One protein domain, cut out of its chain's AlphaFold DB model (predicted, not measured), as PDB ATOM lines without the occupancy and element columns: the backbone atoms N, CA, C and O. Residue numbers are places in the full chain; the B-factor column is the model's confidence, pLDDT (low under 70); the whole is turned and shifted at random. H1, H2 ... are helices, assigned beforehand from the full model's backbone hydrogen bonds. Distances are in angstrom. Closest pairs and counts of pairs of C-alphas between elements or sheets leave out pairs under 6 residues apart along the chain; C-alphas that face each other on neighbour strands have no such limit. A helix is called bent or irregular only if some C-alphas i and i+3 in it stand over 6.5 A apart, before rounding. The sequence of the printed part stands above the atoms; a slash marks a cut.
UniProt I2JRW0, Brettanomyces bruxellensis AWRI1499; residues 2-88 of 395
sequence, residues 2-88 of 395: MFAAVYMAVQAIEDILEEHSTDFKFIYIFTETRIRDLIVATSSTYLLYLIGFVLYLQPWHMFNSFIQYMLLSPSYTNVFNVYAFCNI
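This is residues 2 to 88 of the 395 residues of a protein of Brettanomyces bruxellensis AWRI1499 (UniProt I2JRW0). Three long helices make an open, flat triangular frame: H4 and H3 meet near their ends as a V, and H1 spans its open side, with Met 2 at its first end near Pro 74 of H4 and Ile 13, farther along it, near Ile 35 of H3, past which H1 runs on to residue 19. Beyond that corner residues 75 to 88, of which 75 to 87 belong to H4, stick out as an arm, and the short H2 sits in the turn between H1 and H3. The printed part has 87 residues with four named helices, H1, H2, H3 and H4 in that order, and no named strand; the class is all helix. It is only just loose, close to extended, with a radius of gyration of the C-alphas of 17.8 A and spans of 53 by 39 by 18 A.

The longest helix, H4, holds residues 59 to 87 and measures 38.0 A from first to last C-alpha, from (144.954, 133.848, 137.515) to (109.034, 144.474, 144.186). It has a kink of 56 degrees near residue 68 and is irregular, with C-alphas 64 and 67 lying 7.1 A apart. H3, residues 33 to 55, is 31.1 A long and has a kink of 32 degrees near residue 44. H1, residues 2 to 19, is 25.8 A long and begins with C-alpha 2 at (131.855, 155.254, 138.348). H2 is residues 28 to 31.

H4 and H3 are close but not clearly touching, the closest C-alphas being those of Pro 59 and Phe 53, 6.0 A apart. Their lines stand at a steep tilt of 62 degrees, and they run opposite ways. H1 and H4 are close but not clearly touching, with the C-alphas of Met 2 and Pro 74 closest at 7.6 A, and about perpendicular at 74 degrees. H1 and H3 are close but not clearly touching too: their closest C-alphas, those of Ile 13 and Ile 35, are 7.8 A apart, at a steep tilt of 48 degrees, opposite ways. H2 and H3 only just touch, with 3 pairs of C-alphas within 8 A, and touch only at the corner; H3 does so with residues 35 to 36 alone, and the C-alphas of Phe 30 and Arg 36 are closest at 5.1 A. H2 is apart from H4 and from H1. Every O i to N i+4 pair is within hydrogen-bond range in H1, against 18 of 19 in H3 and 18 of 25 in H4; H2 is too short for such a pair.

The two C-alphas farthest apart, those of Thr 22 and Ile 88, are 55.9 A apart. The printed part has no cut. The links from H2 to H3 and from H3 to H4 are tight, and that from H1 to H2, with 8 residues, is short. Mean pLDDT of the printed part is 77.3; residues 20 to 24, 26 to 28, 30, 85 and 87 to 88 are under 70.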
ATOM      1  N   MET A   2     130.398 155.433 138.522       71.69
ATOM      2  CA  MET A   2     131.855 155.254 138.348       71.69
ATOM      3  C   MET A   2     132.565 156.482 137.764       71.69
ATOM      4  O   MET A   2     133.544 156.937 138.336       71.69
ATOM      5  N   PHE A   3     132.033 157.060 136.680       80.31
ATOM      6  CA  PHE A   3     132.583 158.294 136.110       80.31
ATOM      7  C   PHE A   3     132.615 159.440 137.131       80.31
ATOM      8  O   PHE A   3     133.641 160.082 137.287       80.31
ATOM      9  N   ALA A   4     131.523 159.648 137.874       76.25
ATOM     10  CA  ALA A   4     131.448 160.689 138.899       76.25
ATOM     11  C   ALA A   4     132.423 160.440 140.063       76.25
ATOM     12  O   ALA A   4     133.035 161.378 140.547       76.25
ATOM     13  N   ALA A   5     132.604 159.185 140.486       74.88
ATOM     14  CA  ALA A   5     133.558 158.826 141.532       74.88
ATOM     15  C   ALA A   5     135.006 159.073 141.086       74.88
ATOM     16  O   ALA A   5     135.780 159.656 141.838       74.88
ATOM     17  N   VAL A   6     135.353 158.685 139.854       80.19
ATOM     18  CA  VAL A   6     136.676 158.958 139.270       80.19
ATOM     19  C   VAL A   6     136.882 160.460 139.092       80.19
ATOM     20  O   VAL A   6     137.921 160.969 139.482       80.19
ATOM     21  N   TYR A   7     135.883 161.178 138.578       84.44
ATOM     22  CA  TYR A   7     135.930 162.627 138.404       84.44
ATOM     23  C   TYR A   7     136.154 163.355 139.737       84.44
ATOM     24  O   TYR A   7     137.072 164.155 139.847       84.44
ATOM     25  N   MET A   8     135.381 163.021 140.774       78.69
ATOM     26  CA  MET A   8     135.536 163.602 142.112       78.69
ATOM     27  C   MET A   8     136.884 163.247 142.749       78.69
ATOM     28  O   MET A   8     137.460 164.077 143.442       78.69
ATOM     29  N   ALA A   9     137.395 162.033 142.525       77.88
ATOM     30  CA  ALA A   9     138.709 161.633 143.017       77.88
ATOM     31  C   ALA A   9     139.839 162.400 142.316       77.88
ATOM     32  O   ALA A   9     140.776 162.826 142.981       77.88
ATOM     33  N   VAL A  10     139.739 162.604 140.999       82.75
ATOM     34  CA  VAL A  10     140.697 163.412 140.230       82.75
ATOM     35  C   VAL A  10     140.653 164.863 140.695       82.75
ATOM     36  O   VAL A  10     141.695 165.388 141.063       82.75
ATOM     37  N   GLN A  11     139.462 165.456 140.795       82.38
ATOM     38  CA  GLN A  11     139.277 166.821 141.290       82.38
ATOM     39  C   GLN A  11     139.865 166.988 142.702       82.38
ATOM     40  O   GLN A  11     140.608 167.923 142.959       82.38
ATOM     41  N   ALA A  12     139.614 166.031 143.604       76.62
ATOM     42  CA  ALA A  12     140.169 166.065 144.954       76.62
ATOM     43  C   ALA A  12     141.702 165.953 144.975       76.62
ATOM     44  O   ALA A  12     142.347 166.545 145.832       76.62
ATOM     45  N   ILE A  13     142.299 165.184 144.060       76.94
ATOM     46  CA  ILE A  13     143.760 165.079 143.938       76.94
ATOM     47  C   ILE A  13     144.342 166.366 143.343       76.94
ATOM     48  O   ILE A  13     145.384 166.814 143.816       76.94
ATOM     49  N   GLU A  14     143.682 166.962 142.349       81.38
ATOM     50  CA  GLU A  14     144.067 168.242 141.743       81.38
ATOM     51  C   GLU A  14     144.024 169.379 142.771       81.38
ATOM     52  O   GLU A  14     145.025 170.076 142.929       81.38
ATOM     53  N   ASP A  15     142.950 169.485 143.561       77.88
ATOM     54  CA  ASP A  15     142.815 170.486 144.629       77.88
ATOM     55  C   ASP A  15     143.958 170.373 145.664       77.88
ATOM     56  O   ASP A  15     144.532 171.373 146.095       77.88
ATOM     57  N   ILE A  16     144.345 169.146 146.037       73.62
ATOM     58  CA  ILE A  16     145.446 168.904 146.988       73.62
ATOM     59  C   ILE A  16     146.817 169.181 146.348       73.62
ATOM     60  O   ILE A  16     147.755 169.601 147.032       73.62
ATOM     61  N   LEU A  17     146.957 168.949 145.038       74.75
ATOM     62  CA  LEU A  17     148.182 169.229 144.290       74.75
ATOM     63  C   LEU A  17     148.413 170.741 144.141       74.75
ATOM     64  O   LEU A  17     149.551 171.197 144.265       74.75
ATOM     65  N   GLU A  18     147.349 171.516 143.923       77.06
ATOM     66  CA  GLU A  18     147.402 172.980 143.861       77.06
ATOM     67  C   GLU A  18     147.757 173.599 145.223       77.06
ATOM     68  O   GLU A  18     148.609 174.492 145.288       77.06
ATOM     69  N   GLU A  19     147.194 173.074 146.319       74.56
ATOM     70  CA  GLU A  19     147.462 173.529 147.694       74.56
ATOM     71  C   GLU A  19     148.934 173.305 148.122       74.56
ATOM     72  O   GLU A  19     149.473 174.064 148.929       74.56
ATOM     73  N   HIS A  20     149.625 172.319 147.531       68.00
ATOM     74  CA  HIS A  20     150.996 171.918 147.891       68.00
ATOM     75  C   HIS A  20     152.023 171.987 146.741       68.00
ATOM     76  O   HIS A  20     153.024 171.265 146.747       68.00
ATOM     77  N   SER A  21     151.822 172.884 145.772       65.06
ATOM     78  CA  SER A  21     152.625 172.990 144.538       65.06
ATOM     79  C   SER A  21     154.149 173.175 144.708       65.06
ATOM     80  O   SER A  21     154.898 172.914 143.765       65.06
ATOM     81  N   THR A  22     154.647 173.580 145.883       63.28
ATOM     82  CA  THR A  22     156.071 173.901 146.109       63.28
ATOM     83  C   THR A  22     156.878 172.866 146.909       63.28
ATOM     84  O   THR A  22     158.102 172.971 146.913       63.28
ATOM     85  N   ASP A  23     156.258 171.851 147.533       63.41
ATOM     86  CA  ASP A  23     156.929 170.944 148.499       63.41
ATOM     87  C   ASP A  23     156.661 169.435 148.270       63.41
ATOM     88  O   ASP A  23     156.784 168.604 149.176       63.41
ATOM     89  N   PHE A  24     156.319 169.033 147.041       62.97
ATOM     90  CA  PHE A  24     155.926 167.650 146.741       62.97
ATOM     91  C   PHE A  24     157.079 166.633 146.899       62.97
ATOM     92  O   PHE A  24     157.906 166.429 146.009       62.97
ATOM     93  N   LYS A  25     157.113 165.932 148.040       72.62
ATOM     94  CA  LYS A  25     157.913 164.710 148.265       72.62
ATOM     95  C   LYS A  25     156.997 163.488 148.356       72.62
ATOM     96  O   LYS A  25     155.924 163.563 148.941       72.62
ATOM     97  N   PHE A  26     157.453 162.324 147.885       67.25
ATOM     98  CA  PHE A  26     156.690 161.058 147.927       67.25
ATOM     99  C   PHE A  26     156.176 160.658 149.325       67.25
ATOM    100  O   PHE A  26     155.182 159.948 149.439       67.25
ATOM    101  N   ILE A  27     156.812 161.137 150.396       69.38
ATOM    102  CA  ILE A  27     156.381 160.909 151.785       69.38
ATOM    103  C   ILE A  27     155.059 161.627 152.114       69.38
ATOM    104  O   ILE A  27     154.296 161.135 152.945       69.38
ATOM    105  N   TYR A  28     154.720 162.727 151.432       69.38
ATOM    106  CA  TYR A  28     153.474 163.464 151.673       69.38
ATOM    107  C   TYR A  28     152.223 162.674 151.282       69.38
ATOM    108  O   TYR A  28     151.203 162.797 151.953       69.38
ATOM    109  N   ILE A  29     152.331 161.769 150.303       71.19
ATOM    110  CA  ILE A  29     151.251 160.851 149.899       71.19
ATOM    111  C   ILE A  29     150.793 159.968 151.075       71.19
ATOM    112  O   ILE A  29     149.621 159.615 151.174       71.19
ATOM    113  N   PHE A  30     151.707 159.643 151.994       69.44
ATOM    114  CA  PHE A  30     151.421 158.843 153.188       69.44
ATOM    115  C   PHE A  30     151.237 159.682 154.462       69.44
ATOM    116  O   PHE A  30     150.783 159.151 155.477       69.44
ATOM    117  N   THR A  31     151.582 160.973 154.423       72.44
ATOM    118  CA  THR A  31     151.511 161.880 155.581       72.44
ATOM    119  C   THR A  31     150.189 162.644 155.616       72.44
ATOM    120  O   THR A  31     149.617 162.813 156.692       72.44
ATOM    121  N   GLU A  32     149.669 163.053 154.454       80.31
ATOM    122  CA  GLU A  32     148.382 163.741 154.370       80.31
ATOM    123  C   GLU A  32     147.237 162.754 154.611       80.31
ATOM    124  O   GLU A  32     147.093 161.749 153.909       80.31
ATOM    125  N   THR A  33     146.398 163.043 155.605       77.81
ATOM    126  CA  THR A  33     145.322 162.141 156.049       77.81
ATOM    127  C   THR A  33     144.334 161.837 154.926       77.81
ATOM    128  O   THR A  33     143.959 160.681 154.743       77.81
ATOM    129  N   ARG A  34     143.988 162.847 154.119       76.31
ATOM    130  CA  ARG A  34     143.035 162.754 153.002       76.31
ATOM    131  C   ARG A  34     143.495 161.773 151.919       76.31
ATOM    132  O   ARG A  34     142.757 160.858 151.554       76.31
ATOM    133  N   ILE A  35     144.730 161.934 151.439       78.81
ATOM    134  CA  ILE A  35     145.308 161.073 150.398       78.81
ATOM    135  C   ILE A  35     145.564 159.671 150.952       78.81
ATOM    136  O   ILE A  35     145.215 158.680 150.308       78.81
ATOM    137  N   ARG A  36     146.122 159.573 152.163       84.12
ATOM    138  CA  ARG A  36     146.408 158.293 152.814       84.12
ATOM    139  C   ARG A  36     145.147 157.448 152.959       84.12
ATOM    140  O   ARG A  36     145.170 156.280 152.588       84.12
ATOM    141  N   ASP A  37     144.058 158.012 153.476       84.31
ATOM    142  CA  ASP A  37     142.824 157.259 153.724       84.31
ATOM    143  C   ASP A  37     142.186 156.776 152.406       84.31
ATOM    144  O   ASP A  37     141.748 155.627 152.315       84.31
ATOM    145  N   LEU A  38     142.211 157.607 151.352       82.81
ATOM    146  CA  LEU A  38     141.746 157.232 150.011       82.81
ATOM    147  C   LEU A  38     142.588 156.098 149.404       82.81
ATOM    148  O   LEU A  38     142.040 155.133 148.862       82.81
ATOM    149  N   ILE A  39     143.918 156.191 149.510       84.75
ATOM    150  CA  ILE A  39     144.842 155.170 149.003       84.75
ATOM    151  C   ILE A  39     144.689 153.873 149.788       84.75
ATOM    152  O   ILE A  39     144.628 152.810 149.176       84.75
ATOM    153  N   VAL A  40     144.593 153.923 151.116       85.94
ATOM    154  CA  VAL A  40     144.423 152.730 151.961       85.94
ATOM    155  C   VAL A  40     143.109 152.020 151.639       85.94
ATOM    156  O   VAL A  40     143.114 150.811 151.430       85.94
ATOM    157  N   ALA A  41     141.993 152.739 151.504       85.75
ATOM    158  CA  ALA A  41     140.715 152.118 151.160       85.75
ATOM    159  C   ALA A  41     140.723 151.503 149.747       85.75
ATOM    160  O   ALA A  41     140.343 150.342 149.563       85.75
ATOM    161  N   THR A  42     141.222 152.239 148.752       83.12
ATOM    162  CA  THR A  42     141.268 151.769 147.357       83.12
ATOM    163  C   THR A  42     142.256 150.613 147.189       83.12
ATOM    164  O   THR A  42     141.957 149.617 146.535       83.12
ATOM    165  N   SER A  43     143.426 150.692 147.824       85.06
ATOM    166  CA  SER A  43     144.391 149.593 147.814       85.06
ATOM    167  C   SER A  43     143.872 148.385 148.582       85.06
ATOM    168  O   SER A  43     143.985 147.290 148.061       85.06
ATOM    169  N   SER A  44     143.232 148.533 149.746       88.38
ATOM    170  CA  SER A  44     142.705 147.381 150.496       88.38
ATOM    171  C   SER A  44     141.721 146.559 149.663       88.38
ATOM    172  O   SER A  44     141.799 145.336 149.639       88.38
ATOM    173  N   THR A  45     140.850 147.225 148.905       82.56
ATOM    174  CA  THR A  45     139.857 146.550 148.070       82.56
ATOM    175  C   THR A  45     140.506 145.802 146.912       82.56
ATOM    176  O   THR A  45     140.231 144.620 146.756       82.56
ATOM    177  N   TYR A  46     141.406 146.413 146.138       84.62
ATOM    178  CA  TYR A  46     142.030 145.732 144.992       84.62
ATOM    179  C   TYR A  46     143.201 144.807 145.361       84.62
ATOM    180  O   TYR A  46     143.344 143.732 144.778       84.62
ATOM    181  N   LEU A  47     144.039 145.195 146.322       86.25
ATOM    182  CA  LEU A  47     145.239 144.458 146.723       86.25
ATOM    183  C   LEU A  47     144.875 143.150 147.426       86.25
ATOM    184  O   LEU A  47     145.525 142.146 147.164       86.25
ATOM    185  N   LEU A  48     143.824 143.122 148.255       84.56
ATOM    186  CA  LEU A  48     143.360 141.874 148.877       84.56
ATOM    187  C   LEU A  48     142.822 140.884 147.835       84.56
ATOM    188  O   LEU A  48     143.115 139.695 147.934       84.56
ATOM    189  N   TYR A  49     142.124 141.351 146.791       80.62
ATOM    190  CA  TYR A  49     141.743 140.481 145.669       80.62
ATOM    191  C   TYR A  49     142.963 139.960 144.903       80.62
ATOM    192  O   TYR A  49     142.980 138.794 144.518       80.62
ATOM    193  N   LEU A  50     143.999 140.786 144.720       82.06
ATOM    194  CA  LEU A  50     145.249 140.373 144.075       82.06
ATOM    195  C   LEU A  50     146.019 139.355 144.939       82.06
ATOM    196  O   LEU A  50     146.513 138.356 144.427       82.06
ATOM    197  N   ILE A  51     146.073 139.554 146.256       83.31
ATOM    198  CA  ILE A  51     146.675 138.596 147.195       83.31
ATOM    199  C   ILE A  51     145.901 137.274 147.166       83.31
ATOM    200  O   ILE A  51     146.523 136.222 147.050       83.31
ATOM    201  N   GLY A  52     144.564 137.317 147.163       77.06
ATOM    202  CA  GLY A  52     143.729 136.130 146.961       77.06
ATOM    203  C   GLY A  52     144.038 135.435 145.635       77.06
ATOM    204  O   GLY A  52     144.252 134.230 145.597       77.06
ATOM    205  N   PHE A  53     144.180 136.198 144.554       79.12
ATOM    206  CA  PHE A  53     144.595 135.692 143.244       79.12
ATOM    207  C   PHE A  53     145.934 134.928 143.278       79.12
ATOM    208  O   PHE A  53     146.057 133.907 142.602       79.12
ATOM    209  N   VAL A  54     146.920 135.379 144.066       81.12
ATOM    210  CA  VAL A  54     148.202 134.666 144.233       81.12
ATOM    211  C   VAL A  54     148.019 133.403 145.073       81.12
ATOM    212  O   VAL A  54     148.582 132.363 144.736       81.12
ATOM    213  N   LEU A  55     147.220 133.483 146.137       79.50
ATOM    214  CA  LEU A  55     146.994 132.393 147.087       79.50
ATOM    215  C   LEU A  55     146.236 131.219 146.439       79.50
ATOM    216  O   LEU A  55     146.614 130.066 146.631       79.50
ATOM    217  N   TYR A  56     145.242 131.507 145.592       77.38
ATOM    218  CA  TYR A  56     144.443 130.498 144.884       77.38
ATOM    219  C   TYR A  56     145.064 129.994 143.567       77.38
ATOM    220  O   TYR A  56     144.505 129.096 142.945       77.38
ATOM    221  N   LEU A  57     146.201 130.547 143.117       80.00
ATOM    222  CA  LEU A  57     146.947 130.110 141.918       80.00
ATOM    223  C   LEU A  57     146.119 129.992 140.613       80.00
ATOM    224  O   LEU A  57     146.553 129.349 139.656       80.00
ATOM    225  N   GLN A  58     144.951 130.641 140.525       77.38
ATOM    226  CA  GLN A  58     144.061 130.608 139.356       77.38
ATOM    227  C   GLN A  58     143.911 132.002 138.728       77.38
ATOM    228  O   GLN A  58     142.893 132.679 138.903       77.38
ATOM    229  N   PRO A  59     144.906 132.461 137.951       72.31
ATOM    230  CA  PRO A  59     144.954 133.848 137.515       72.31
ATOM    231  C   PRO A  59     143.888 134.221 136.480       72.31
ATOM    232  O   PRO A  59     143.497 135.382 136.354       72.31
ATOM    233  N   TRP A  60     143.404 133.236 135.725       77.12
ATOM    234  CA  TRP A  60     142.617 133.471 134.518       77.12
ATOM    235  C   TRP A  60     141.175 133.920 134.781       77.12
ATOM    236  O   TRP A  60     140.584 134.618 133.955       77.12
ATOM    237  N   HIS A  61     140.620 133.579 135.945       71.00
ATOM    238  CA  HIS A  61     139.260 133.968 136.321       71.00
ATOM    239  C   HIS A  61     139.149 135.458 136.665       71.00
ATOM    240  O   HIS A  61     138.188 136.107 136.255       71.00
ATOM    241  N   MET A  62     140.154 136.032 137.336       75.56
ATOM    242  CA  MET A  62     140.132 137.454 137.684       75.56
ATOM    243  C   MET A  62     140.200 138.326 136.426       75.56
ATOM    244  O   MET A  62     139.366 139.207 136.254       75.56
ATOM    245  N   PHE A  63     141.121 138.048 135.497       77.69
ATOM    246  CA  PHE A  63     141.285 138.876 134.295       77.69
ATOM    247  C   PHE A  63     140.062 138.872 133.369       77.69
ATOM    248  O   PHE A  63     139.675 139.931 132.875       77.69
ATOM    249  N   ASN A  64     139.424 137.716 133.157       81.19
ATOM    250  CA  ASN A  64     138.285 137.616 132.238       81.19
ATOM    251  C   ASN A  64     136.989 138.202 132.814       81.19
ATOM    252  O   ASN A  64     136.186 138.769 132.072       81.19
ATOM    253  N   SER A  65     136.779 138.097 134.129       81.44
ATOM    254  CA  SER A  65     135.532 138.530 134.767       81.44
ATOM    255  C   SER A  65     135.608 139.926 135.393       81.44
ATOM    256  O   SER A  65     134.561 140.513 135.659       81.44
ATOM    257  N   PHE A  66     136.801 140.507 135.589       80.56
ATOM    258  CA  PHE A  66     136.962 141.799 136.273       80.56
ATOM    259  C   PHE A  66     136.228 142.949 135.577       80.56
ATOM    260  O   PHE A  66     135.525 143.715 136.230       80.56
ATOM    261  N   ILE A  67     136.337 143.056 134.251       82.44
ATOM    262  CA  ILE A  67     135.684 144.137 133.495       82.44
ATOM    263  C   ILE A  67     134.159 143.991 133.552       82.44
ATOM    264  O   ILE A  67     133.450 144.975 133.766       82.44
ATOM    265  N   GLN A  68     133.654 142.762 133.413       83.62
ATOM    266  CA  GLN A  68     132.223 142.468 133.524       83.62
ATOM    267  C   GLN A  68     131.707 142.804 134.928       83.62
ATOM    268  O   GLN A  68     130.691 143.480 135.064       83.62
ATOM    269  N   TYR A  69     132.446 142.412 135.967       81.81
ATOM    270  CA  TYR A  69     132.133 142.728 137.357       81.81
ATOM    271  C   TYR A  69     132.119 144.240 137.618       81.81
ATOM    272  O   TYR A  69     131.158 144.763 138.180       81.81
ATOM    273  N   MET A  70     133.145 144.965 137.164       79.56
ATOM    274  CA  MET A  70     133.264 146.410 137.362       79.56
ATOM    275  C   MET A  70     132.109 147.171 136.697       79.56
ATOM    276  O   MET A  70     131.547 148.074 137.311       79.56
ATOM    277  N   LEU A  71     131.705 146.766 135.488       81.06
ATOM    278  CA  LEU A  71     130.578 147.369 134.771       81.06
ATOM    279  C   LEU A  71     129.213 147.007 135.371       81.06
ATOM    280  O   LEU A  71     128.312 147.847 135.378       81.06
ATOM    281  N   LEU A  72     129.044 145.784 135.882       81.75
ATOM    282  CA  LEU A  72     127.764 145.321 136.422       81.75
ATOM    283  C   LEU A  72     127.546 145.753 137.880       81.75
ATOM    284  O   LEU A  72     126.402 145.936 138.296       81.75
ATOM    285  N   SER A  73     128.617 145.965 138.653       82.19
ATOM    286  CA  SER A  73     128.550 146.275 140.091       82.19
ATOM    287  C   SER A  73     127.703 147.506 140.458       82.19
ATOM    288  O   SER A  73     126.931 147.408 141.419       82.19
ATOM    289  N   PRO A  74     127.723 148.640 139.721       78.19
ATOM    290  CA  PRO A  74     126.905 149.798 140.073       78.19
ATOM    291  C   PRO A  74     125.426 149.546 139.772       78.19
ATOM    292  O   PRO A  74     124.558 150.018 140.503       78.19
ATOM    293  N   SER A  75     125.140 148.773 138.720       80.81
ATOM    294  CA  SER A  75     123.786 148.339 138.375       80.81
ATOM    295  C   SER A  75     123.258 147.359 139.420       80.81
ATOM    296  O   SER A  75     122.130 147.497 139.877       80.81
ATOM    297  N   TYR A  76     124.087 146.426 139.885       79.06
ATOM    298  CA  TYR A  76     123.698 145.470 140.921       79.06
ATOM    299  C   TYR A  76     123.461 146.150 142.281       79.06
ATOM    300  O   TYR A  76     122.486 145.872 142.970       79.06
ATOM    301  N   THR A  77     124.301 147.118 142.654       75.50
ATOM    302  CA  THR A  77     124.184 147.792 143.959       75.50
ATOM    303  C   THR A  77     123.051 148.819 143.997       75.50
ATOM    304  O   THR A  77     122.434 149.004 145.040       75.50
ATOM    305  N   ASN A  78     122.749 149.484 142.877       75.94
ATOM    306  CA  ASN A  78     121.731 150.538 142.851       75.94
ATOM    307  C   ASN A  78     120.411 150.080 142.224       75.94
ATOM    308  O   ASN A  78     119.355 150.330 142.794       75.94
ATOM    309  N   VAL A  79     120.439 149.409 141.069       79.06
ATOM    310  CA  VAL A  79     119.216 149.020 140.346       79.06
ATOM    311  C   VAL A  79     118.588 147.786 140.974       79.06
ATOM    312  O   VAL A  79     117.397 147.812 141.257       79.06
ATOM    313  N   PHE A  80     119.367 146.735 141.248       73.62
ATOM    314  CA  PHE A  80     118.827 145.512 141.855       73.62
ATOM    315  C   PHE A  80     118.326 145.748 143.280       73.62
ATOM    316  O   PHE A  80     117.245 145.274 143.602       73.62
ATOM    317  N   ASN A  81     119.036 146.527 144.101       71.19
ATOM    318  CA  ASN A  81     118.558 146.856 145.447       71.19
ATOM    319  C   ASN A  81     117.257 147.665 145.411       71.19
ATOM    320  O   ASN A  81     116.314 147.325 146.115       71.19
ATOM    321  N   VAL A  82     117.159 148.698 144.565       71.44
ATOM    322  CA  VAL A  82     115.913 149.472 144.428       71.44
ATOM    323  C   VAL A  82     114.796 148.609 143.846       71.44
ATOM    324  O   VAL A  82     113.688 148.626 144.365       71.44
ATOM    325  N   TYR A  83     115.079 147.807 142.819       74.69
ATOM    326  CA  TYR A  83     114.101 146.908 142.212       74.69
ATOM    327  C   TYR A  83     113.601 145.855 143.204       74.69
ATOM    328  O   TYR A  83     112.394 145.632 143.283       74.69
ATOM    329  N   ALA A  84     114.500 145.262 143.992       70.69
ATOM    330  CA  ALA A  84     114.146 144.382 145.093       70.69
ATOM    331  C   ALA A  84     113.262 145.143 146.080       70.69
ATOM    332  O   ALA A  84     112.146 144.714 146.312       70.69
ATOM    333  N   PHE A  85     113.665 146.325 146.561       67.06
ATOM    334  CA  PHE A  85     112.859 147.109 147.504       67.06
ATOM    335  C   PHE A  85     111.505 147.594 146.955       67.06
ATOM    336  O   PHE A  85     110.567 147.799 147.723       67.06
ATOM    337  N   CYS A  86     111.361 147.762 145.644       72.12
ATOM    338  CA  CYS A  86     110.087 148.101 145.015       72.12
ATOM    339  C   CYS A  86     109.191 146.865 144.845       72.12
ATOM    340  O   CYS A  86     107.992 146.935 145.113       72.12
ATOM    341  N   ASN A  87     109.763 145.718 144.469       67.06
ATOM    342  CA  ASN A  87     109.034 144.474 144.186       67.06
ATOM    343  C   ASN A  87     109.024 143.485 145.342       67.06
ATOM    344  O   ASN A  87     108.598 142.353 145.186       67.06
ATOM    345  N   ILE A  88     109.415 143.912 146.535       65.62
ATOM    346  CA  ILE A  88     109.465 143.050 147.718       65.62
ATOM    347  C   ILE A  88     108.067 142.480 148.090       65.62
ATOM    348  O   ILE A  88     107.959 141.636 148.973       65.62
TER     349      ILE A  88